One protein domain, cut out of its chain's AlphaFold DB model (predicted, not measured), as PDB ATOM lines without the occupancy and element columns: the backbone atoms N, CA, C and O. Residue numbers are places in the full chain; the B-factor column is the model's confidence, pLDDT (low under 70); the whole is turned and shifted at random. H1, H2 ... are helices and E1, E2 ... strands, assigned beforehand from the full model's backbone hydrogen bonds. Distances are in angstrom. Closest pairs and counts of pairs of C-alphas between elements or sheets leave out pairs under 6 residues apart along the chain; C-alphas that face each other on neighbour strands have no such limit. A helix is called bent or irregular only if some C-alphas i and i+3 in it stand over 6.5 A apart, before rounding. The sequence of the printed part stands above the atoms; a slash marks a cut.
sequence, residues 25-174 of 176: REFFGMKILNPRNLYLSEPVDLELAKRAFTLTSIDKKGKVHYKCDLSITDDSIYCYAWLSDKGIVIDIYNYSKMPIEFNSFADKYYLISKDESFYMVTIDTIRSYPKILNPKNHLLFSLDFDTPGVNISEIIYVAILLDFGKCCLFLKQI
ATOM      1  N   ARG A  25      -9.973  48.989 -18.330       74.12
ATOM      2  CA  ARG A  25     -11.304  48.430 -18.524       74.12
ATOM      3  C   ARG A  25     -11.256  46.950 -18.241       74.12
ATOM      4  O   ARG A  25     -10.466  46.231 -18.838       74.12
ATOM      5  N   GLU A  26     -12.106  46.521 -17.326       75.62
ATOM      6  CA  GLU A  26     -12.245  45.129 -16.936       75.62
ATOM      7  C   GLU A  26     -13.252  44.448 -17.867       75.62
ATOM      8  O   GLU A  26     -14.292  45.024 -18.211       75.62
ATOM      9  N   PHE A  27     -12.940  43.227 -18.280       74.69
ATOM     10  CA  PHE A  27     -13.749  42.423 -19.175       74.69
ATOM     11  C   PHE A  27     -13.927  41.013 -18.631       74.69
ATOM     12  O   PHE A  27     -13.050  40.443 -17.979       74.69
ATOM     13  N   PHE A  28     -15.063  40.425 -18.982       72.69
ATOM     14  CA  PHE A  28     -15.378  39.038 -18.694       72.69
ATOM     15  C   PHE A  28     -15.423  38.205 -19.969       72.69
ATOM     16  O   PHE A  28     -16.044  38.626 -20.945       72.69
ATOM     17  N   GLY A  29     -14.803  37.022 -19.938       68.94
ATOM     18  CA  GLY A  29     -14.740  36.088 -21.057       68.94
ATOM     19  C   GLY A  29     -15.212  34.679 -20.721       68.94
ATOM     20  O   GLY A  29     -14.975  34.168 -19.627       68.94
ATOM     21  N   MET A  30     -15.804  34.017 -21.713       69.25
ATOM     22  CA  MET A  30     -16.017  32.565 -21.735       69.25
ATOM     23  C   MET A  30     -15.718  32.028 -23.132       69.25
ATOM     24  O   MET A  30     -15.657  32.777 -24.113       69.25
ATOM     25  N   LYS A  31     -15.564  30.708 -23.214       70.56
ATOM     26  CA  LYS A  31     -15.446  30.001 -24.482       70.56
ATOM     27  C   LYS A  31     -16.811  29.904 -25.157       70.56
ATOM     28  O   LYS A  31     -17.762  29.373 -24.582       70.56
ATOM     29  N   ILE A  32     -16.867  30.341 -26.410       68.94
ATOM     30  CA  ILE A  32     -18.040  30.168 -27.270       68.94
ATOM     31  C   ILE A  32     -17.853  28.919 -28.127       68.94
ATOM     32  O   ILE A  32     -16.844  28.759 -28.817       68.94
ATOM     33  N   LEU A  33     -18.829  28.020 -28.052       68.00
ATOM     34  CA  LEU A  33     -18.935  26.810 -28.852       68.00
ATOM     35  C   LEU A  33     -19.662  27.161 -30.151       68.00
ATOM     36  O   LEU A  33     -20.742  27.740 -30.109       68.00
ATOM     37  N   ASN A  34     -19.093  26.817 -31.309       62.16
ATOM     38  CA  ASN A  34     -19.793  26.987 -32.580       62.16
ATOM     39  C   ASN A  34     -20.851  25.868 -32.725       62.16
ATOM     40  O   ASN A  34     -20.471  24.715 -32.948       62.16
ATOM     41  N   PRO A  35     -22.164  26.161 -32.628       56.31
ATOM     42  CA  PRO A  35     -23.207  25.136 -32.680       56.31
ATOM     43  C   PRO A  35     -23.341  24.506 -34.066       56.31
ATOM     44  O   PRO A  35     -23.912  23.425 -34.190       56.31
ATOM     45  N   ARG A  36     -22.846  25.170 -35.122       53.91
ATOM     46  CA  ARG A  36     -23.006  24.686 -36.495       53.91
ATOM     47  C   ARG A  36     -22.032  23.579 -36.867       53.91
ATOM     48  O   ARG A  36     -22.337  22.865 -37.810       53.91
ATOM     49  N   ASN A  37     -20.910  23.407 -36.167       55.62
ATOM     50  CA  ASN A  37     -19.884  22.462 -36.602       55.62
ATOM     51  C   ASN A  37     -18.933  22.057 -35.464       55.62
ATOM     52  O   ASN A  37     -17.915  22.698 -35.232       55.62
ATOM     53  N   LEU A  38     -19.198  20.914 -34.821       48.75
ATOM     54  CA  LEU A  38     -18.222  20.232 -33.948       48.75
ATOM     55  C   LEU A  38     -16.992  19.696 -34.719       48.75
ATOM     56  O   LEU A  38     -16.021  19.273 -34.097       48.75
ATOM     57  N   TYR A  39     -17.037  19.702 -36.059       45.88
ATOM     58  CA  TYR A  39     -16.096  18.987 -36.930       45.88
ATOM     59  C   TYR A  39     -15.423  19.841 -38.017       45.88
ATOM     60  O   TYR A  39     -14.493  19.354 -38.656       45.88
ATOM     61  N   LEU A  40     -15.853  21.089 -38.238       46.81
ATOM     62  CA  LEU A  40     -15.282  21.969 -39.264       46.81
ATOM     63  C   LEU A  40     -14.752  23.254 -38.636       46.81
ATOM     64  O   LEU A  40     -15.411  23.886 -37.814       46.81
ATOM     65  N   SER A  41     -13.543  23.617 -39.051       50.66
ATOM     66  CA  SER A  41     -12.724  24.724 -38.560       50.66
ATOM     67  C   SER A  41     -13.226  26.110 -38.981       50.66
ATOM     68  O   SER A  41     -12.429  26.972 -39.339       50.66
ATOM     69  N   GLU A  42     -14.536  26.326 -38.995       52.78
ATOM     70  CA  GLU A  42     -15.116  27.615 -39.361       52.78
ATOM     71  C   GLU A  42     -15.087  28.578 -38.162       52.78
ATOM     72  O   GLU A  42     -15.349  28.161 -37.024       52.78
ATOM     73  N   PRO A  43     -14.766  29.865 -38.386       55.38
ATOM     74  CA  PRO A  43     -14.708  30.859 -37.322       55.38
ATOM     75  C   PRO A  43     -16.071  31.023 -36.634       55.38
ATOM     76  O   PRO A  43     -17.127  30.873 -37.251       55.38
ATOM     77  N   VAL A  44     -16.051  31.338 -35.336       60.41
ATOM     78  CA  VAL A  44     -17.262  31.713 -34.593       60.41
ATOM     79  C   VAL A  44     -17.809  33.010 -35.189       60.41
ATOM     80  O   VAL A  44     -17.089  34.002 -35.273       60.41
ATOM     81  N   ASP A  45     -19.082  32.998 -35.591       66.19
ATOM     82  CA  ASP A  45     -19.785  34.187 -36.083       66.19
ATOM     83  C   ASP A  45     -19.776  35.289 -35.005       66.19
ATOM     84  O   ASP A  45     -20.130  35.052 -33.847       66.19
ATOM     85  N   LEU A  46     -19.380  36.506 -35.376       62.56
ATOM     86  CA  LEU A  46     -19.317  37.652 -34.474       62.56
ATOM     87  C   LEU A  46     -20.681  37.972 -33.841       62.56
ATOM     88  O   LEU A  46     -20.752  38.315 -32.660       62.56
ATOM     89  N   GLU A  47     -21.774  37.812 -34.586       70.31
ATOM     90  CA  GLU A  47     -23.128  38.027 -34.066       70.31
ATOM     91  C   GLU A  47     -23.551  36.915 -33.104       70.31
ATOM     92  O   GLU A  47     -24.338  37.129 -32.179       70.31
ATOM     93  N   LEU A  48     -23.018  35.703 -33.274       68.25
ATOM     94  CA  LEU A  48     -23.149  34.648 -32.272       68.25
ATOM     95  C   LEU A  48     -22.366  35.015 -31.005       68.25
ATOM     96  O   LEU A  48     -22.883  34.852 -29.901       68.25
ATOM     97  N   ALA A  49     -21.166  35.581 -31.163       64.69
ATOM     98  CA  ALA A  49     -20.326  35.978 -30.044       64.69
ATOM     99  C   ALA A  49     -20.945  37.093 -29.186       64.69
ATOM    100  O   ALA A  49     -20.996  36.981 -27.961       64.69
ATOM    101  N   LYS A  50     -21.521  38.116 -29.829       64.69
ATOM    102  CA  LYS A  50     -22.256  39.201 -29.153       64.69
ATOM    103  C   LYS A  50     -23.469  38.695 -28.365       64.69
ATOM    104  O   LYS A  50     -23.742  39.198 -27.277       64.69
ATOM    105  N   ARG A  51     -24.191  37.701 -28.897       67.94
ATOM    106  CA  ARG A  51     -25.403  37.127 -28.278       67.94
ATOM    107  C   ARG A  51     -25.120  36.159 -27.133       67.94
ATOM    108  O   ARG A  51     -26.020  35.905 -26.339       67.94
ATOM    109  N   ALA A  52     -23.898  35.644 -27.023       65.75
ATOM    110  CA  ALA A  52     -23.537  34.668 -25.999       65.75
ATOM    111  C   ALA A  52     -23.636  35.212 -24.561       65.75
ATOM    112  O   ALA A  52     -23.740  34.418 -23.627       65.75
ATOM    113  N   PHE A  53     -23.646  36.541 -24.373       65.56
ATOM    114  CA  PHE A  53     -23.668  37.174 -23.052       65.56
ATOM    115  C   PHE A  53     -24.747  38.244 -22.906       65.56
ATOM    116  O   PHE A  53     -24.723  39.282 -23.573       65.56
ATOM    117  N   THR A  54     -25.572  38.081 -21.878       63.94
ATOM    118  CA  THR A  54     -26.406  39.154 -21.333       63.94
ATOM    119  C   THR A  54     -25.918  39.478 -19.926       63.94
ATOM    120  O   THR A  54     -25.867  38.598 -19.068       63.94
ATOM    121  N   LEU A  55     -25.539  40.736 -19.678       61.62
ATOM    122  CA  LEU A  55     -25.212  41.202 -18.328       61.62
ATOM    123  C   LEU A  55     -26.486  41.139 -17.480       61.62
ATOM    124  O   LEU A  55     -27.512  41.669 -17.903       61.62
ATOM    125  N   THR A  56     -26.440  40.477 -16.323       60.66
ATOM    126  CA  THR A  56     -27.615  40.352 -15.447       60.66
ATOM    127  C   THR A  56     -27.499  41.162 -14.171       60.66
ATOM    128  O   THR A  56     -28.496  41.752 -13.761       60.66
ATOM    129  N   SER A  57     -26.325  41.226 -13.542       60.94
ATOM    130  CA  SER A  57     -26.085  42.113 -12.398       60.94
ATOM    131  C   SER A  57     -24.601  42.223 -12.054       60.94
ATOM    132  O   SER A  57     -23.775  41.441 -12.517       60.94
ATOM    133  N   ILE A  58     -24.263  43.175 -11.190       57.12
ATOM    134  CA  ILE A  58     -22.977  43.231 -10.493       57.12
ATOM    135  C   ILE A  58     -23.270  43.192  -9.001       57.12
ATOM    136  O   ILE A  58     -24.140  43.917  -8.514       57.12
ATOM    137  N   ASP A  59     -22.589  42.313  -8.267       65.44
ATOM    138  CA  ASP A  59     -22.725  42.284  -6.816       65.44
ATOM    139  C   ASP A  59     -21.866  43.352  -6.128       65.44
ATOM    140  O   ASP A  59     -20.976  43.975  -6.702       65.44
ATOM    141  N   LYS A  60     -22.112  43.543  -4.832       58.53
ATOM    142  CA  LYS A  60     -21.419  44.545  -4.009       58.53
ATOM    143  C   LYS A  60     -19.907  44.305  -3.866       58.53
ATOM    144  O   LYS A  60     -19.229  45.137  -3.272       58.53
ATOM    145  N   LYS A  61     -19.387  43.169  -4.339       58.78
ATOM    146  CA  LYS A  61     -17.959  42.824  -4.353       58.78
ATOM    147  C   LYS A  61     -17.344  42.984  -5.746       58.78
ATOM    148  O   LYS A  61     -16.198  42.590  -5.932       58.78
ATOM    149  N   GLY A  62     -18.090  43.528  -6.710       49.00
ATOM    150  CA  GLY A  62     -17.645  43.679  -8.092       49.00
ATOM    151  C   GLY A  62     -17.677  42.374  -8.884       49.00
ATOM    152  O   GLY A  62     -17.170  42.341 -10.003       49.00
ATOM    153  N   LYS A  63     -18.266  41.288  -8.352       52.66
ATOM    154  CA  LYS A  63     -18.472  40.095  -9.175       52.66
ATOM    155  C   LYS A  63     -19.599  40.362 -10.141       52.66
ATOM    156  O   LYS A  63     -20.702  40.750  -9.749       52.66
ATOM    157  N   VAL A  64     -19.311  40.084 -11.396       53.66
ATOM    158  CA  VAL A  64     -20.272  40.253 -12.464       53.66
ATOM    159  C   VAL A  64     -21.023  38.958 -12.677       53.66
ATOM    160  O   VAL A  64     -20.435  37.884 -12.804       53.66
ATOM    161  N   HIS A  65     -22.338  39.081 -12.701       58.81
ATOM    162  CA  HIS A  65     -23.262  38.016 -13.015       58.81
ATOM    163  C   HIS A  65     -23.701  38.225 -14.457       58.81
ATOM    164  O   HIS A  65     -24.209  39.285 -14.833       58.81
ATOM    165  N   TYR A  66     -23.484  37.201 -15.269       64.31
ATOM    166  CA  TYR A  66     -23.966  37.144 -16.637       64.31
ATOM    167  C   TYR A  66     -24.945  35.986 -16.756       64.31
ATOM    168  O   TYR A  66     -24.801  34.956 -16.094       64.31
ATOM    169  N   LYS A  67     -25.929  36.139 -17.636       64.88
ATOM    170  CA  LYS A  67     -26.650  35.005 -18.202       64.88
ATOM    171  C   LYS A  67     -26.004  34.692 -19.540       64.88
ATOM    172  O   LYS A  67     -25.979  35.546 -20.427       64.88
ATOM    173  N   CYS A  68     -25.471  33.486 -19.658       67.62
ATOM    174  CA  CYS A  68     -24.941  32.962 -20.904       67.62
ATOM    175  C   CYS A  68     -25.956  32.028 -21.571       67.62
ATOM    176  O   CYS A  68     -26.810  31.428 -20.905       67.62
ATOM    177  N   ASP A  69     -25.883  31.935 -22.896       71.06
ATOM    178  CA  ASP A  69     -26.614  30.912 -23.641       71.06
ATOM    179  C   ASP A  69     -25.834  29.593 -23.587       71.06
ATOM    180  O   ASP A  69     -24.929  29.342 -24.383       71.06
ATOM    181  N   LEU A  70     -26.220  28.735 -22.641       67.94
ATOM    182  CA  LEU A  70     -25.588  27.437 -22.390       67.94
ATOM    183  C   LEU A  70     -25.633  26.477 -23.591       67.94
ATOM    184  O   LEU A  70     -24.928  25.473 -23.582       67.94
ATOM    185  N   SER A  71     -26.437  26.759 -24.626       69.19
ATOM    186  CA  SER A  71     -26.406  25.974 -25.866       69.19
ATOM    187  C   SER A  71     -25.161  26.251 -26.720       69.19
ATOM    188  O   SER A  71     -24.812  25.436 -27.575       69.19
ATOM    189  N   ILE A  72     -24.480  27.377 -26.478       70.50
ATOM    190  CA  ILE A  72     -23.344  27.869 -27.272       70.50
ATOM    191  C   ILE A  72     -22.178  28.389 -26.416       70.50
ATOM    192  O   ILE A  72     -21.219  28.930 -26.962       70.50
ATOM    193  N   THR A  73     -22.212  28.229 -25.092       68.44
ATOM    194  CA  THR A  73     -21.123  28.632 -24.183       68.44
ATOM    195  C   THR A  73     -20.678  27.483 -23.291       68.44
ATOM    196  O   THR A  73     -21.511  26.716 -22.816       68.44
ATOM    197  N   ASP A  74     -19.377  27.414 -23.012       67.31
ATOM    198  CA  ASP A  74     -18.785  26.491 -22.040       67.31
ATOM    199  C   ASP A  74     -18.416  27.258 -20.759       67.31
ATOM    200  O   ASP A  74     -17.492  28.075 -20.757       67.31
ATOM    201  N   ASP A  75     -19.163  27.011 -19.680       67.44
ATOM    202  CA  ASP A  75     -19.005  27.668 -18.375       67.44
ATOM    203  C   ASP A  75     -17.879  27.064 -17.521       67.44
ATOM    204  O   ASP A  75     -17.521  27.608 -16.472       67.44
ATOM    205  N   SER A  76     -17.272  25.965 -17.978       66.88
ATOM    206  CA  SER A  76     -16.152  25.319 -17.294       66.88
ATOM    207  C   SER A  76     -14.826  26.066 -17.473       66.88
ATOM    208  O   SER A  76     -13.820  25.711 -16.853       66.88
ATOM    209  N   ILE A  77     -14.829  27.126 -18.283       67.62
ATOM    210  CA  ILE A  77     -13.697  28.017 -18.524       67.62
ATOM    211  C   ILE A  77     -14.107  29.428 -18.122       67.62
ATOM    212  O   ILE A  77     -15.013  30.020 -18.706       67.62
ATOM    213  N   TYR A  78     -13.403  29.976 -17.140       69.44
ATOM    214  CA  TYR A  78     -13.619  31.332 -16.650       69.44
ATOM    215  C   TYR A  78     -12.443  32.211 -17.063       69.44
ATOM    216  O   TYR A  78     -11.291  31.826 -16.871       69.44
ATOM    217  N   CYS A  79     -12.722  33.389 -17.614       73.94
ATOM    218  CA  CYS A  79     -11.702  34.345 -18.017       73.94
ATOM    219  C   CYS A  79     -12.046  35.736 -17.483       73.94
ATOM    220  O   CYS A  79     -13.135  36.260 -17.726       73.94
ATOM    221  N   TYR A  80     -11.091  36.346 -16.798       76.56
ATOM    222  CA  TYR A  80     -11.111  37.752 -16.430       76.56
ATOM    223  C   TYR A  80      -9.987  38.451 -17.181       76.56
ATOM    224  O   TYR A  80      -8.872  37.947 -17.249       76.56
ATOM    225  N   ALA A  81     -10.275  39.591 -17.789       78.38
ATOM    226  CA  ALA A  81      -9.299  40.292 -18.602       78.38
ATOM    227  C   ALA A  81      -9.375  41.790 -18.358       78.38
ATOM    228  O   ALA A  81     -10.387  42.306 -17.886       78.38
ATOM    229  N   TRP A  82      -8.315  42.498 -18.712       81.75
ATOM    230  CA  TRP A  82      -8.347  43.948 -18.735       81.75
ATOM    231  C   TRP A  82      -7.597  44.513 -19.928       81.75
ATOM    232  O   TRP A  82      -6.560  43.992 -20.340       81.75
ATOM    233  N   LEU A  83      -8.153  45.585 -20.487       81.75
ATOM    234  CA  LEU A  83      -7.536  46.348 -21.562       81.75
ATOM    235  C   LEU A  83      -6.731  47.496 -20.952       81.75
ATOM    236  O   LEU A  83      -7.215  48.213 -20.075       81.75
ATOM    237  N   SER A  84      -5.497  47.635 -21.420       78.81
ATOM    238  CA  SER A  84      -4.561  48.699 -21.074       78.81
ATOM    239  C   SER A  84      -4.050  49.377 -22.343       78.81
ATOM    240  O   SER A  84      -4.290  48.901 -23.451       78.81
ATOM    241  N   ASP A  85      -3.296  50.457 -22.170       77.19
ATOM    242  CA  ASP A  85      -2.569  51.154 -23.236       77.19
ATOM    243  C   ASP A  85      -1.578  50.261 -23.998       77.19
ATOM    244  O   ASP A  85      -1.221  50.567 -25.129       77.19
ATOM    245  N   LYS A  86      -1.131  49.164 -23.382       79.25
ATOM    246  CA  LYS A  86      -0.161  48.226 -23.963       79.25
ATOM    247  C   LYS A  86      -0.798  46.996 -24.597       79.25
ATOM    248  O   LYS A  86      -0.070  46.184 -25.156       79.25
ATOM    249  N   GLY A  87      -2.113  46.828 -24.463       83.62
ATOM    250  CA  GLY A  87      -2.844  45.660 -24.947       83.62
ATOM    251  C   GLY A  87      -3.700  44.987 -23.872       83.62
ATOM    252  O   GLY A  87      -4.114  45.622 -22.895       83.62
ATOM    253  N   ILE A  88      -3.997  43.700 -24.058       83.19
ATOM    254  CA  ILE A  88      -4.931  42.931 -23.219       83.19
ATOM    255  C   ILE A  88      -4.146  42.025 -22.278       83.19
ATOM    256  O   ILE A  88      -3.285  41.260 -22.709       83.19
ATOM    257  N   VAL A  89      -4.499  42.035 -21.000       84.06
ATOM    258  CA  VAL A  89      -4.042  41.022 -20.047       84.06
ATOM    259  C   VAL A  89      -5.198  40.090 -19.716       84.06
ATOM    260  O   VAL A  89      -6.329  40.540 -19.540       84.06
ATOM    261  N   ILE A  90      -4.913  38.793 -19.664       82.00
ATOM    262  CA  ILE A  90      -5.906  37.729 -19.552       82.00
ATOM    263  C   ILE A  90      -5.522  36.801 -18.403       82.00
ATOM    264  O   ILE A  90      -4.436  36.225 -18.400       82.00
ATOM    265  N   ASP A  91      -6.440  36.639 -17.457       80.88
ATOM    266  CA  ASP A  91      -6.398  35.671 -16.367       80.88
ATOM    267  C   ASP A  91      -7.469  34.598 -16.601       80.88
ATOM    268  O   ASP A  91      -8.675  34.864 -16.559       80.88
ATOM    269  N   ILE A  92      -7.030  33.380 -16.907       78.44
ATOM    270  CA  ILE A  92      -7.894  32.265 -17.294       78.44
ATOM    271  C   ILE A  92      -7.814  31.123 -16.288       78.44
ATOM    272  O   ILE A  92      -6.739  30.710 -15.865       78.44
ATOM    273  N   TYR A  93      -8.973  30.564 -15.958       79.25
ATOM    274  CA  TYR A  93      -9.149  29.472 -15.015       79.25
ATOM    275  C   TYR A  93      -9.831  28.307 -15.734       79.25
ATOM    276  O   TYR A  93     -10.906  28.464 -16.321       79.25
ATOM    277  N   ASN A  94      -9.219  27.123 -15.670       77.88
ATOM    278  CA  ASN A  94      -9.804  25.892 -16.195       77.88
ATOM    279  C   ASN A  94     -10.498  25.131 -15.062       77.88
ATOM    280  O   ASN A  94      -9.847  24.406 -14.315       77.88
ATOM    281  N   TYR A  95     -11.814  25.257 -14.934       76.75
ATOM    282  CA  TYR A  95     -12.603  24.470 -13.978       76.75
ATOM    283  C   TYR A  95     -13.120  23.150 -14.561       76.75
ATOM    284  O   TYR A  95     -13.748  22.363 -13.848       76.75
ATOM    285  N   SER A  96     -12.852  22.882 -15.838       72.94
ATOM    286  CA  SER A  96     -13.272  21.657 -16.504       72.94
ATOM    287  C   SER A  96     -12.538  20.422 -15.963       72.94
ATOM    288  O   SER A  96     -11.575  20.498 -15.195       72.94
ATOM    289  N   LYS A  97     -12.997  19.241 -16.383       77.12
ATOM    290  CA  LYS A  97     -12.346  17.960 -16.065       77.12
ATOM    291  C   LYS A  97     -11.228  17.596 -17.050       77.12
ATOM    292  O   LYS A  97     -10.572  16.579 -16.841       77.12
ATOM    293  N   MET A  98     -11.027  18.380 -18.112       74.25
ATOM    294  CA  MET A  98     -10.096  18.075 -19.200       74.25
ATOM    295  C   MET A  98      -9.071  19.203 -19.404       74.25
ATOM    296  O   MET A  98      -9.357  20.368 -19.132       74.25
ATOM    297  N   PRO A  99      -7.845  18.895 -19.856       75.31
ATOM    298  CA  PRO A  99      -6.913  19.930 -20.286       75.31
ATOM    299  C   PRO A  99      -7.492  20.738 -21.450       75.31
ATOM    300  O   PRO A  99      -8.139  20.181 -22.337       75.31
ATOM    301  N   ILE A 100      -7.234  22.042 -21.449       70.69
ATOM    302  CA  ILE A 100      -7.557  22.930 -22.565       70.69
ATOM    303  C   ILE A 100      -6.272  23.159 -23.339       70.69
ATOM    304  O   ILE A 100      -5.293  23.655 -22.782       70.69
ATOM    305  N   GLU A 101      -6.281  22.789 -24.611       67.00
ATOM    306  CA  GLU A 101      -5.228  23.155 -25.547       67.00
ATOM    307  C   GLU A 101      -5.560  24.513 -26.159       67.00
ATOM    308  O   GLU A 101      -6.683  24.744 -26.622       67.00
ATOM    309  N   PHE A 102      -4.590  25.418 -26.124       65.56
ATOM    310  CA  PHE A 102      -4.713  26.724 -26.744       65.56
ATOM    311  C   PHE A 102      -4.077  26.697 -28.132       65.56
ATOM    312  O   PHE A 102      -2.929  26.277 -28.290       65.56
ATOM    313  N   ASN A 103      -4.823  27.154 -29.138       56.53
ATOM    314  CA  ASN A 103      -4.287  27.330 -30.486       56.53
ATOM    315  C   ASN A 103      -3.284  28.482 -30.513       56.53
ATOM    316  O   ASN A 103      -3.378  29.404 -29.716       56.53
ATOM    317  N   SER A 104      -2.371  28.491 -31.482       56.81
ATOM    318  CA  SER A 104      -1.622  29.707 -31.796       56.81
ATOM    319  C   SER A 104      -2.599  30.862 -32.030       56.81
ATOM    320  O   SER A 104      -3.593  30.704 -32.742       56.81
ATOM    321  N   PHE A 105      -2.335  32.009 -31.414       58.34
ATOM    322  CA  PHE A 105      -3.130  33.200 -31.667       58.34
ATOM    323  C   PHE A 105      -3.055  33.597 -33.142       58.34
ATOM    324  O   PHE A 105      -1.987  33.516 -33.748       58.34
ATOM    325  N   ALA A 106      -4.188  34.027 -33.703       57.34
ATOM    326  CA  ALA A 106      -4.181  34.735 -34.973       57.34
ATOM    327  C   ALA A 106      -3.442  36.068 -34.796       57.34
ATOM    328  O   ALA A 106      -3.431  36.631 -33.704       57.34
ATOM    329  N   ASP A 107      -2.878  36.609 -35.872       63.59
ATOM    330  CA  ASP A 107      -2.151  37.880 -35.802       63.59
ATOM    331  C   ASP A 107      -3.079  39.071 -35.494       63.59
ATOM    332  O   ASP A 107      -2.594  40.140 -35.142       63.59
ATOM    333  N   LYS A 108      -4.407  38.912 -35.630       70.31
ATOM    334  CA  LYS A 108      -5.391  40.005 -35.675       70.31
ATOM    335  C   LYS A 108      -6.576  39.807 -34.736       70.31
ATOM    336  O   LYS A 108      -7.146  38.722 -34.654       70.31
ATOM    337  N   TYR A 109      -6.985  40.898 -34.097       75.38
ATOM    338  CA  TYR A 109      -8.056  40.952 -33.102       75.38
ATOM    339  C   TYR A 109      -8.955  42.145 -33.363       75.38
ATOM    340  O   TYR A 109      -8.524  43.122 -33.972       75.38
ATOM    341  N   TYR A 110     -10.187  42.082 -32.862       78.06
ATOM    342  CA  TYR A 110     -11.152  43.162 -33.026       78.06
ATOM    343  C   TYR A 110     -11.531  43.760 -31.675       78.06
ATOM    344  O   TYR A 110     -12.041  43.066 -30.791       78.06
ATOM    345  N   LEU A 111     -11.308  45.065 -31.544       80.75
ATOM    346  CA  LEU A 111     -11.885  45.894 -30.492       80.75
ATOM    347  C   LEU A 111     -13.143  46.553 -31.050       80.75
ATOM    348  O   LEU A 111     -13.132  47.061 -32.172       80.75
ATOM    349  N   ILE A 112     -14.222  46.533 -30.275       79.75
ATOM    350  CA  ILE A 112     -15.523  47.055 -30.700       79.75
ATOM    351  C   ILE A 112     -15.964  48.110 -29.696       79.75
ATOM    352  O   ILE A 112     -16.060  47.823 -28.496       79.75
ATOM    353  N   SER A 113     -16.220  49.320 -30.181       80.19
ATOM    354  CA  SER A 113     -16.672  50.447 -29.367       80.19
ATOM    355  C   SER A 113     -18.194  50.548 -29.267       80.19
ATOM    356  O   SER A 113     -18.939  49.819 -29.922       80.19
ATOM    357  N   LYS A 114     -18.669  51.441 -28.387       76.19
ATOM    358  CA  LYS A 114     -20.101  51.695 -28.126       76.19
ATOM    359  C   LYS A 114     -20.904  52.128 -29.344       76.19
ATOM    360  O   LYS A 114     -22.087  51.823 -29.422       76.19
ATOM    361  N   ASP A 115     -20.271  52.855 -30.248       77.81
ATOM    362  CA  ASP A 115     -20.829  53.295 -31.527       77.81
ATOM    363  C   ASP A 115     -20.771  52.199 -32.605       77.81
ATOM    364  O   ASP A 115     -21.035  52.472 -33.771       77.81
ATOM    365  N   GLU A 116     -20.410  50.972 -32.216       71.12
ATOM    366  CA  GLU A 116     -20.206  49.825 -33.097       71.12
ATOM    367  C   GLU A 116     -19.044  49.996 -34.088       71.12
ATOM    368  O   GLU A 116     -18.913  49.196 -35.013       71.12
ATOM    369  N   SER A 117     -18.158  50.980 -33.891       76.31
ATOM    370  CA  SER A 117     -16.919  51.065 -34.666       76.31
ATOM    371  C   SER A 117     -16.000  49.877 -34.358       76.31
ATOM    372  O   SER A 117     -15.932  49.364 -33.235       76.31
ATOM    373  N   PHE A 118     -15.282  49.425 -35.389       78.06
ATOM    374  CA  PHE A 118     -14.414  48.251 -35.337       78.06
ATOM    375  C   PHE A 118     -12.956  48.653 -35.531       78.06
ATOM    376  O   PHE A 118     -12.594  49.225 -36.561       78.06
ATOM    377  N   TYR A 119     -12.107  48.268 -34.583       80.31
ATOM    378  CA  TYR A 119     -10.665  48.474 -34.657       80.31
ATOM    379  C   TYR A 119      -9.973  47.122 -34.741       80.31
ATOM    380  O   TYR A 119     -10.056  46.309 -33.820       80.31
ATOM    381  N   MET A 120      -9.300  46.878 -35.860       80.25
ATOM    382  CA  MET A 120      -8.460  45.701 -36.021       80.25
ATOM    383  C   MET A 120      -7.080  46.003 -35.437       80.25
ATOM    384  O   MET A 120      -6.391  46.897 -35.926       80.25
ATOM    385  N   VAL A 121      -6.674  45.250 -34.420       80.31
ATOM    386  CA  VAL A 121      -5.344  45.352 -33.808       80.31
ATOM    387  C   VAL A 121      -4.511  44.135 -34.177       80.31
ATOM    388  O   VAL A 121      -5.047  43.032 -34.313       80.31
ATOM    389  N   THR A 122      -3.213  44.349 -34.384       81.56
ATOM    390  CA  THR A 122      -2.255  43.279 -34.683       81.56
ATOM    391  C   THR A 122      -1.417  43.025 -33.441       81.56
ATOM    392  O   THR A 122      -0.943  43.984 -32.844       81.56
ATOM    393  N   ILE A 123      -1.267  41.766 -33.024       79.50
ATOM    394  CA  ILE A 123      -0.493  41.446 -31.818       79.50
ATOM    395  C   ILE A 123       0.993  41.512 -32.119       79.50
ATOM    396  O   ILE A 123       1.495  40.771 -32.960       79.50
ATOM    397  N   ASP A 124       1.691  42.351 -31.365       82.12
ATOM    398  CA  ASP A 124       3.135  42.512 -31.467       82.12
ATOM    399  C   ASP A 124       3.865  41.459 -30.633       82.12
ATOM    400  O   ASP A 124       4.925  40.958 -31.011       82.12
ATOM    401  N   THR A 125       3.345  41.128 -29.448       82.38
ATOM    402  CA  THR A 125       3.997  40.182 -28.534       82.38
ATOM    403  C   THR A 125       2.984  39.444 -27.671       82.38
ATOM    404  O   THR A 125       2.076  40.038 -27.102       82.38
ATOM    405  N   ILE A 126       3.189  38.136 -27.506       79.75
ATOM    406  CA  ILE A 126       2.426  37.310 -26.567       79.75
ATOM    407  C   ILE A 126       3.367  36.879 -25.441       79.75
ATOM    408  O   ILE A 126       4.368  36.201 -25.688       79.75
ATOM    409  N   ARG A 127       3.050  37.238 -24.194       81.38
ATOM    410  CA  ARG A 127       3.868  36.880 -23.023       81.38
ATOM    411  C   ARG A 127       3.210  35.776 -22.216       81.38
ATOM    412  O   ARG A 127       2.029  35.861 -21.908       81.38
ATOM    413  N   SER A 128       4.008  34.789 -21.808       79.81
ATOM    414  CA  SER A 128       3.587  33.715 -20.891       79.81
ATOM    415  C   SER A 128       2.453  32.825 -21.423       79.81
ATOM    416  O   SER A 128       1.648  32.316 -20.648       79.81
ATOM    417  N   TYR A 129       2.391  32.613 -22.742       72.56
ATOM    418  CA  TYR A 129       1.339  31.798 -23.349       72.56
ATOM    419  C   TYR A 129       1.494  30.304 -23.053       72.56
ATOM    420  O   TYR A 129       2.562  29.741 -23.329       72.56
ATOM    421  N   PRO A 130       0.453  29.616 -22.552       69.50
ATOM    422  CA  PRO A 130       0.511  28.180 -22.383       69.50
ATOM    423  C   PRO A 130       0.149  27.504 -23.707       69.50
ATOM    424  O   PRO A 130      -0.765  27.921 -24.409       69.50
ATOM    425  N   LYS A 131       0.780  26.373 -24.012       73.88
ATOM    426  CA  LYS A 131       0.195  25.458 -25.006       73.88
ATOM    427  C   LYS A 131      -1.014  24.717 -24.430       73.88
ATOM    428  O   LYS A 131      -1.966  24.425 -25.143       73.88
ATOM    429  N   ILE A 132      -0.975  24.410 -23.131       80.19
ATOM    430  CA  ILE A 132      -1.985  23.610 -22.434       80.19
ATOM    431  C   ILE A 132      -2.231  24.196 -21.040       80.19
ATOM    432  O   ILE A 132      -1.277  24.454 -20.303       80.19
ATOM    433  N   LEU A 133      -3.498  24.337 -20.649       81.62
ATOM    434  CA  LEU A 133      -3.912  24.617 -19.271       81.62
ATOM    435  C   LEU A 133      -4.645  23.412 -18.691       81.62
ATOM    436  O   LEU A 133      -5.736  23.042 -19.127       81.62
ATOM    437  N   ASN A 134      -4.030  22.801 -17.684       85.44
ATOM    438  CA  ASN A 134      -4.579  21.632 -17.009       85.44
ATOM    439  C   ASN A 134      -5.806  21.980 -16.145       85.44
ATOM    440  O   ASN A 134      -5.949  23.128 -15.716       85.44
ATOM    441  N   PRO A 135      -6.671  20.993 -15.848       84.38
ATOM    442  CA  PRO A 135      -7.780  21.153 -14.915       84.38
ATOM    443  C   PRO A 135      -7.357  21.773 -13.582       84.38
ATOM    444  O   PRO A 135      -6.339  21.384 -13.010       84.38
ATOM    445  N   LYS A 136      -8.187  22.678 -13.060       82.38
ATOM    446  CA  LYS A 136      -8.034  23.416 -11.792       82.38
ATOM    447  C   LYS A 136      -6.834  24.363 -11.719       82.38
ATOM    448  O   LYS A 136      -6.587  24.928 -10.654       82.38
ATOM    449  N   ASN A 137      -6.118  24.566 -12.820       82.12
ATOM    450  CA  ASN A 137      -5.071  25.573 -12.893       82.12
ATOM    451  C   ASN A 137      -5.638  26.918 -13.354       82.12
ATOM    452  O   ASN A 137      -6.680  26.989 -14.012       82.12
ATOM    453  N   HIS A 138      -4.899  27.970 -13.021       83.44
ATOM    454  CA  HIS A 138      -5.099  29.312 -13.541       83.44
ATOM    455  C   HIS A 138      -3.829  29.772 -14.252       83.44
ATOM    456  O   HIS A 138      -2.741  29.242 -13.992       83.44
ATOM    457  N   LEU A 139      -3.968  30.739 -15.146       83.06
ATOM    458  CA  LEU A 139      -2.841  31.347 -15.822       83.06
ATOM    459  C   LEU A 139      -3.119  32.795 -16.180       83.06
ATOM    460  O   LEU A 139      -4.157  33.118 -16.748       83.06
ATOM    461  N   LEU A 140      -2.092  33.608 -15.964       81.62
ATOM    462  CA  LEU A 140      -2.015  34.979 -16.421       81.62
ATOM    463  C   LEU A 140      -1.100  35.087 -17.651       81.62
ATOM    464  O   LEU A 140       0.059  34.667 -17.596       81.62
ATOM    465  N   PHE A 141      -1.591  35.682 -18.734       82.94
ATOM    466  CA  PHE A 141      -0.805  35.981 -19.937       82.94
ATOM    467  C   PHE A 141      -1.200  37.344 -20.531       82.94
ATOM    468  O   PHE A 141      -2.269  37.870 -20.219       82.94
ATOM    469  N   SER A 142      -0.337  37.940 -21.361       83.50
ATOM    470  CA  SER A 142      -0.626  39.225 -22.021       83.50
ATOM    471  C   SER A 142      -0.478  39.154 -23.535       83.50
ATOM    472  O   SER A 142       0.347  38.406 -24.067       83.50
ATOM    473  N   LEU A 143      -1.314  39.945 -24.202       83.81
ATOM    474  CA  LEU A 143      -1.333  40.217 -25.628       83.81
ATOM    475  C   LEU A 143      -0.986  41.687 -25.804       83.81
ATOM    476  O   LEU A 143      -1.840  42.549 -25.593       83.81
ATOM    477  N   ASP A 144       0.263  41.960 -26.147       86.12
ATOM    478  CA  ASP A 144       0.754  43.316 -26.320       86.12
ATOM    479  C   ASP A 144       0.516  43.757 -27.772       86.12
ATOM    480  O   ASP A 144       0.834  43.018 -28.709       86.12
ATOM    481  N   PHE A 145      -0.042  44.950 -27.956       84.69
ATOM    482  CA  PHE A 145      -0.262  45.567 -29.265       84.69
ATOM    483  C   PHE A 145      -0.355  47.084 -29.139       84.69
ATOM    484  O   PHE A 145      -0.821  47.599 -28.121       84.69
ATOM    485  N   ASP A 146       0.048  47.791 -30.192       79.19
ATOM    486  CA  ASP A 146      -0.183  49.230 -30.301       79.19
ATOM    487  C   ASP A 146      -1.639  49.533 -30.710       79.19
ATOM    488  O   ASP A 146      -2.213  48.903 -31.605       79.19
ATOM    489  N   THR A 147      -2.249  50.529 -30.064       72.19
ATOM    490  CA  THR A 147      -3.622  50.991 -30.344       72.19
ATOM    491  C   THR A 147      -3.676  52.467 -30.740       72.19
ATOM    492  O   THR A 147      -4.417  53.245 -30.121       72.19
ATOM    493  N   PRO A 148      -2.908  52.915 -31.747       68.31
ATOM    494  CA  PRO A 148      -2.848  54.328 -32.074       68.31
ATOM    495  C   PRO A 148      -4.219  54.804 -32.568       68.31
ATOM    496  O   PRO A 148      -4.759  54.305 -33.552       68.31
ATOM    497  N   GLY A 149      -4.795  55.775 -31.857       71.56
ATOM    498  CA  GLY A 149      -6.097  56.364 -32.186       71.56
ATOM    499  C   GLY A 149      -7.322  55.619 -31.648       71.56
ATOM    500  O   GLY A 149      -8.434  56.080 -31.886       71.56
ATOM    501  N   VAL A 150      -7.157  54.522 -30.898       76.19
ATOM    502  CA  VAL A 150      -8.284  53.847 -30.236       76.19
ATOM    503  C   VAL A 150      -8.497  54.445 -28.850       76.19
ATOM    504  O   VAL A 150      -7.620  54.382 -27.987       76.19
ATOM    505  N   ASN A 151      -9.686  54.991 -28.604       80.38
ATOM    506  CA  ASN A 151     -10.076  55.387 -27.261       80.38
ATOM    507  C   ASN A 151     -10.529  54.151 -26.466       80.38
ATOM    508  O   ASN A 151     -11.666  53.699 -26.587       80.38
ATOM    509  N   ILE A 152      -9.643  53.613 -25.624       78.00
ATOM    510  CA  ILE A 152      -9.902  52.429 -24.781       78.00
ATOM    511  C   ILE A 152     -11.187  52.577 -23.949       78.00
ATOM    512  O   ILE A 152     -11.905  51.598 -23.735       78.00
ATOM    513  N   SER A 153     -11.522  53.803 -23.534       76.25
ATOM    514  CA  SER A 153     -12.715  54.084 -22.727       76.25
ATOM    515  C   SER A 153     -14.038  53.805 -23.454       76.25
ATOM    516  O   SER A 153     -15.076  53.613 -22.812       76.25
ATOM    517  N   GLU A 154     -14.003  53.755 -24.785       79.50
ATOM    518  CA  GLU A 154     -15.161  53.516 -25.643       79.50
ATOM    519  C   GLU A 154     -15.333  52.038 -26.000       79.50
ATOM    520  O   GLU A 154     -16.396  51.665 -26.497       79.50
ATOM    521  N   ILE A 155     -14.336  51.191 -25.719       81.00
ATOM    522  CA  ILE A 155     -14.363  49.763 -26.045       81.00
ATOM    523  C   ILE A 155     -15.292  49.009 -25.093       81.00
ATOM    524  O   ILE A 155     -15.126  49.046 -23.873       81.00
ATOM    525  N   ILE A 156     -16.247  48.280 -25.670       75.81
ATOM    526  CA  ILE A 156     -17.230  47.459 -24.948       75.81
ATOM    527  C   ILE A 156     -17.073  45.964 -25.194       75.81
ATOM    528  O   ILE A 156     -17.481  45.168 -24.346       75.81
ATOM    529  N   TYR A 157     -16.448  45.572 -26.304       74.44
ATOM    530  CA  TYR A 157     -16.139  44.176 -26.581       74.44
ATOM    531  C   TYR A 157     -14.725  44.013 -27.118       74.44
ATOM    532  O   TYR A 157     -14.224  44.849 -27.871       74.44
ATOM    533  N   VAL A 158     -14.123  42.880 -26.777       73.81
ATOM    534  CA  VAL A 158     -12.895  42.385 -27.387       73.81
ATOM    535  C   VAL A 158     -13.183  40.990 -27.915       73.81
ATOM    536  O   VAL A 158     -13.508  40.081 -27.152       73.81
ATOM    537  N   ALA A 159     -13.075  40.815 -29.227       67.81
ATOM    538  CA  ALA A 159     -13.193  39.510 -29.855       67.81
ATOM    539  C   ALA A 159     -11.793  38.964 -30.147       67.81
ATOM    540  O   ALA A 159     -11.068  39.490 -30.996       67.81
ATOM    541  N   ILE A 160     -11.425  37.896 -29.439       67.69
ATOM    542  CA  ILE A 160     -10.200  37.140 -29.679       67.69
ATOM    543  C   ILE A 160     -10.550  35.985 -30.611       67.69
ATOM    544  O   ILE A 160     -11.045  34.938 -30.183       67.69
ATOM    545  N   LEU A 161     -10.315  36.196 -31.906       55.31
ATOM    546  CA  LEU A 161     -10.416  35.136 -32.899       55.31
ATOM    547  C   LEU A 161      -9.184  34.245 -32.772       55.31
ATOM    548  O   LEU A 161      -8.080  34.615 -33.165       55.31
ATOM    549  N   LEU A 162      -9.379  33.058 -32.211       51.84
ATOM    550  CA  LEU A 162      -8.429  31.970 -32.383       51.84
ATOM    551  C   LEU A 162      -8.818  31.235 -33.656       51.84
ATOM    552  O   LEU A 162      -9.957  30.781 -33.806       51.84
ATOM    553  N   ASP A 163      -7.867  31.144 -34.573       42.62
ATOM    554  CA  ASP A 163      -8.068  30.455 -35.833       42.62
ATOM    555  C   ASP A 163      -8.353  28.958 -35.582       42.62
ATOM    556  O   ASP A 163      -7.879  28.362 -34.607       42.62
ATOM    557  N   PHE A 164      -9.153  28.352 -36.458       45.12
ATOM    558  CA  PHE A 164      -9.560  26.937 -36.444       45.12
ATOM    559  C   PHE A 164     -10.364  26.453 -35.212       45.12
ATOM    560  O   PHE A 164      -9.914  25.633 -34.410       45.12
ATOM    561  N   GLY A 165     -11.626  26.887 -35.124       47.09
ATOM    562  CA  GLY A 165     -12.764  26.064 -34.676       47.09
ATOM    563  C   GLY A 165     -12.796  25.485 -33.253       47.09
ATOM    564  O   GLY A 165     -13.678  24.669 -32.992       47.09
ATOM    565  N   LYS A 166     -11.890  25.831 -32.324       50.50
ATOM    566  CA  LYS A 166     -11.854  25.135 -31.014       50.50
ATOM    567  C   LYS A 166     -11.955  25.995 -29.756       50.50
ATOM    568  O   LYS A 166     -12.288  25.437 -28.710       50.50
ATOM    569  N   CYS A 167     -11.791  27.316 -29.820       49.56
ATOM    570  CA  CYS A 167     -12.129  28.215 -28.709       49.56
ATOM    571  C   CYS A 167     -12.181  29.666 -29.202       49.56
ATOM    572  O   CYS A 167     -11.177  30.143 -29.691       49.56
ATOM    573  N   CYS A 168     -13.297  30.382 -29.082       60.97
ATOM    574  CA  CYS A 168     -13.307  31.843 -29.236       60.97
ATOM    575  C   CYS A 168     -13.478  32.453 -27.845       60.97
ATOM    576  O   CYS A 168     -14.417  32.073 -27.139       60.97
ATOM    577  N   LEU A 169     -12.570  33.353 -27.451       64.31
ATOM    578  CA  LEU A 169     -12.717  34.139 -26.229       64.31
ATOM    579  C   LEU A 169     -13.312  35.489 -26.614       64.31
ATOM    580  O   LEU A 169     -12.652  36.350 -27.193       64.31
ATOM    581  N   PHE A 170     -14.588  35.659 -26.300       67.44
ATOM    582  CA  PHE A 170     -15.259  36.939 -26.444       67.44
ATOM    583  C   PHE A 170     -15.321  37.600 -25.078       67.44
ATOM    584  O   PHE A 170     -15.880  37.029 -24.141       67.44
ATOM    585  N   LEU A 171     -14.714  38.776 -24.964       71.88
ATOM    586  CA  LEU A 171     -14.640  39.524 -23.723       71.88
ATOM    587  C   LEU A 171     -15.621  40.696 -23.789       71.88
ATOM    588  O   LEU A 171     -15.559  41.504 -24.716       71.88
ATOM    589  N   LYS A 172     -16.511  40.819 -22.804       72.50
ATOM    590  CA  LYS A 172     -17.445  41.949 -22.677       72.50
ATOM    591  C   LYS A 172     -17.051  42.837 -21.505       72.50
ATOM    592  O   LYS A 172     -16.756  42.323 -20.428       72.50
ATOM    593  N   GLN A 173     -17.071  44.152 -21.715       71.69
ATOM    594  CA  GLN A 173     -16.774  45.135 -20.678       71.69
ATOM    595  C   GLN A 173     -17.739  44.982 -19.495       71.69
ATOM    596  O   GLN A 173     -18.936  44.731 -19.662       71.69
ATOM    597  N   ILE A 174     -17.202  45.150 -18.293       67.31
ATOM    598  CA  ILE A 174     -17.960  45.187 -17.046       67.31
ATOM    599  C   ILE A 174     -18.498  46.614 -16.846       67.31
ATOM    600  O   ILE A 174     -17.723  47.562 -16.722       67.31
TER     601      ILE A 174
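This is residues 25 to 174 of the 176 residues of an uncharacterized protein of Firmicutes bacterium (UniProt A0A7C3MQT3). You are looking at one sheet of nine strands, curled into an incomplete barrel that stays open between its edge strands E7 and E8, with the short helix H1 outside it over E11. A small second sheet, the hairpin E2 and E3, lies outside the barrel too, with E3 near E1. The printed part has 150 residues with one named helix and eleven named strands, in the order E1 H1 E2 E3 E4 E5 E6 E7 E8 E9 E10 E11, and its class is mostly strand. The large sheet runs E7 E6 E10 E11 E1 E4 E5 E9 E8 and is antiparallel throughout, as is the pair E2 and E3. The whole is compact, with a radius of gyration of the C-alphas of 14.6 A, and spans 41 by 36 by 30 A.

Begin with E1, residues 25 to 32, an inner strand with E4, residues 73 to 84, as one antiparallel neighbour; look for N 27 and O 81, 2.7 A apart. Its other antiparallel neighbour is E11, residues 168 to 173, with N 28 and O 172 at 2.9 A. Go on to H1, residues 46 to 51, which is on the sheet over E11 at a height over the sheet of 8.6 A and runs slantwise to the strands, at 54 degrees to E11 on the local plane. Its closest C-alphas to E11 are those of Ala 49 and Phe 170, 6.3 A, and every O i to N i+4 pair in H1 is within hydrogen-bond range. Next comes the hairpin of E2, residues 53 to 58, and E3, residues 64 to 68, with N 65 and O 57 at 2.8 A. E3 and E1 are near each other, while E3 and E11 are apart. E4 bends by 101 degrees at residue 76 and forms a hairpin with E5, residues 87 to 94, where N 80 and O 91 are 2.8 A apart. The hairpin of E6, residues 108 to 113, and E7, residues 118 to 122, has N 111 and O 119 at 2.9 A. E7 runs on into E8, residues 125 to 127, across a break of 2 residues, at 76 degrees. E8 and E9, residues 138 to 144, form a hairpin with N 144 and O 125 at 2.8 A, and E9 is also antiparallel to E5, with N 143 and O 88 at 2.8 A. E10, residues 155 to 160, is antiparallel to E6, with N 112 and O 157 at 2.9 A, and forms a hairpin with E11, with N 171 and O 158 at 2.8 A. This is a folded sheet, one sheet bent back on itself into two leaves that face each other: E7 E6 E10 E11 E1 face E5 E9 E8, with E4 as the hinge.

Find C-alpha 25 at (-11.304, 48.430, -18.524); from there E1 runs 21.3 A to C-alpha 32. H1, from 46 to 51, measures 8.7 A, and E2, from 53 to 58, 14.0 A; E3 covers 64 to 68. E4, the longest strand by residues, starts at C-alpha 73 at (-21.123, 28.632, -24.183) and runs 26.2 A to C-alpha 84. E5, from 87 to 94, measures 22.7 A, E6, from 108 to 113, 16.6 A, and E7 covers 118 to 122. E8 covers 125 to 127, E9, from 138 to 144, measures 19.8 A, and E10 covers 155 to 160. E11 runs 16.2 A from C-alpha 168 to C-alpha 173 at (-16.774, 45.135, -20.678).

The two C-alphas farthest apart are those of Leu 40 and Lys 60, 42.3 A. The printed part has no cut; its long links are E1 to H1 and E5 to E6, each of 13 residues. The mean pLDDT of the printed part is 70.2, and 68 residues are under 70, among them residues 32 to 46, 48 to 68 and 159 to 170.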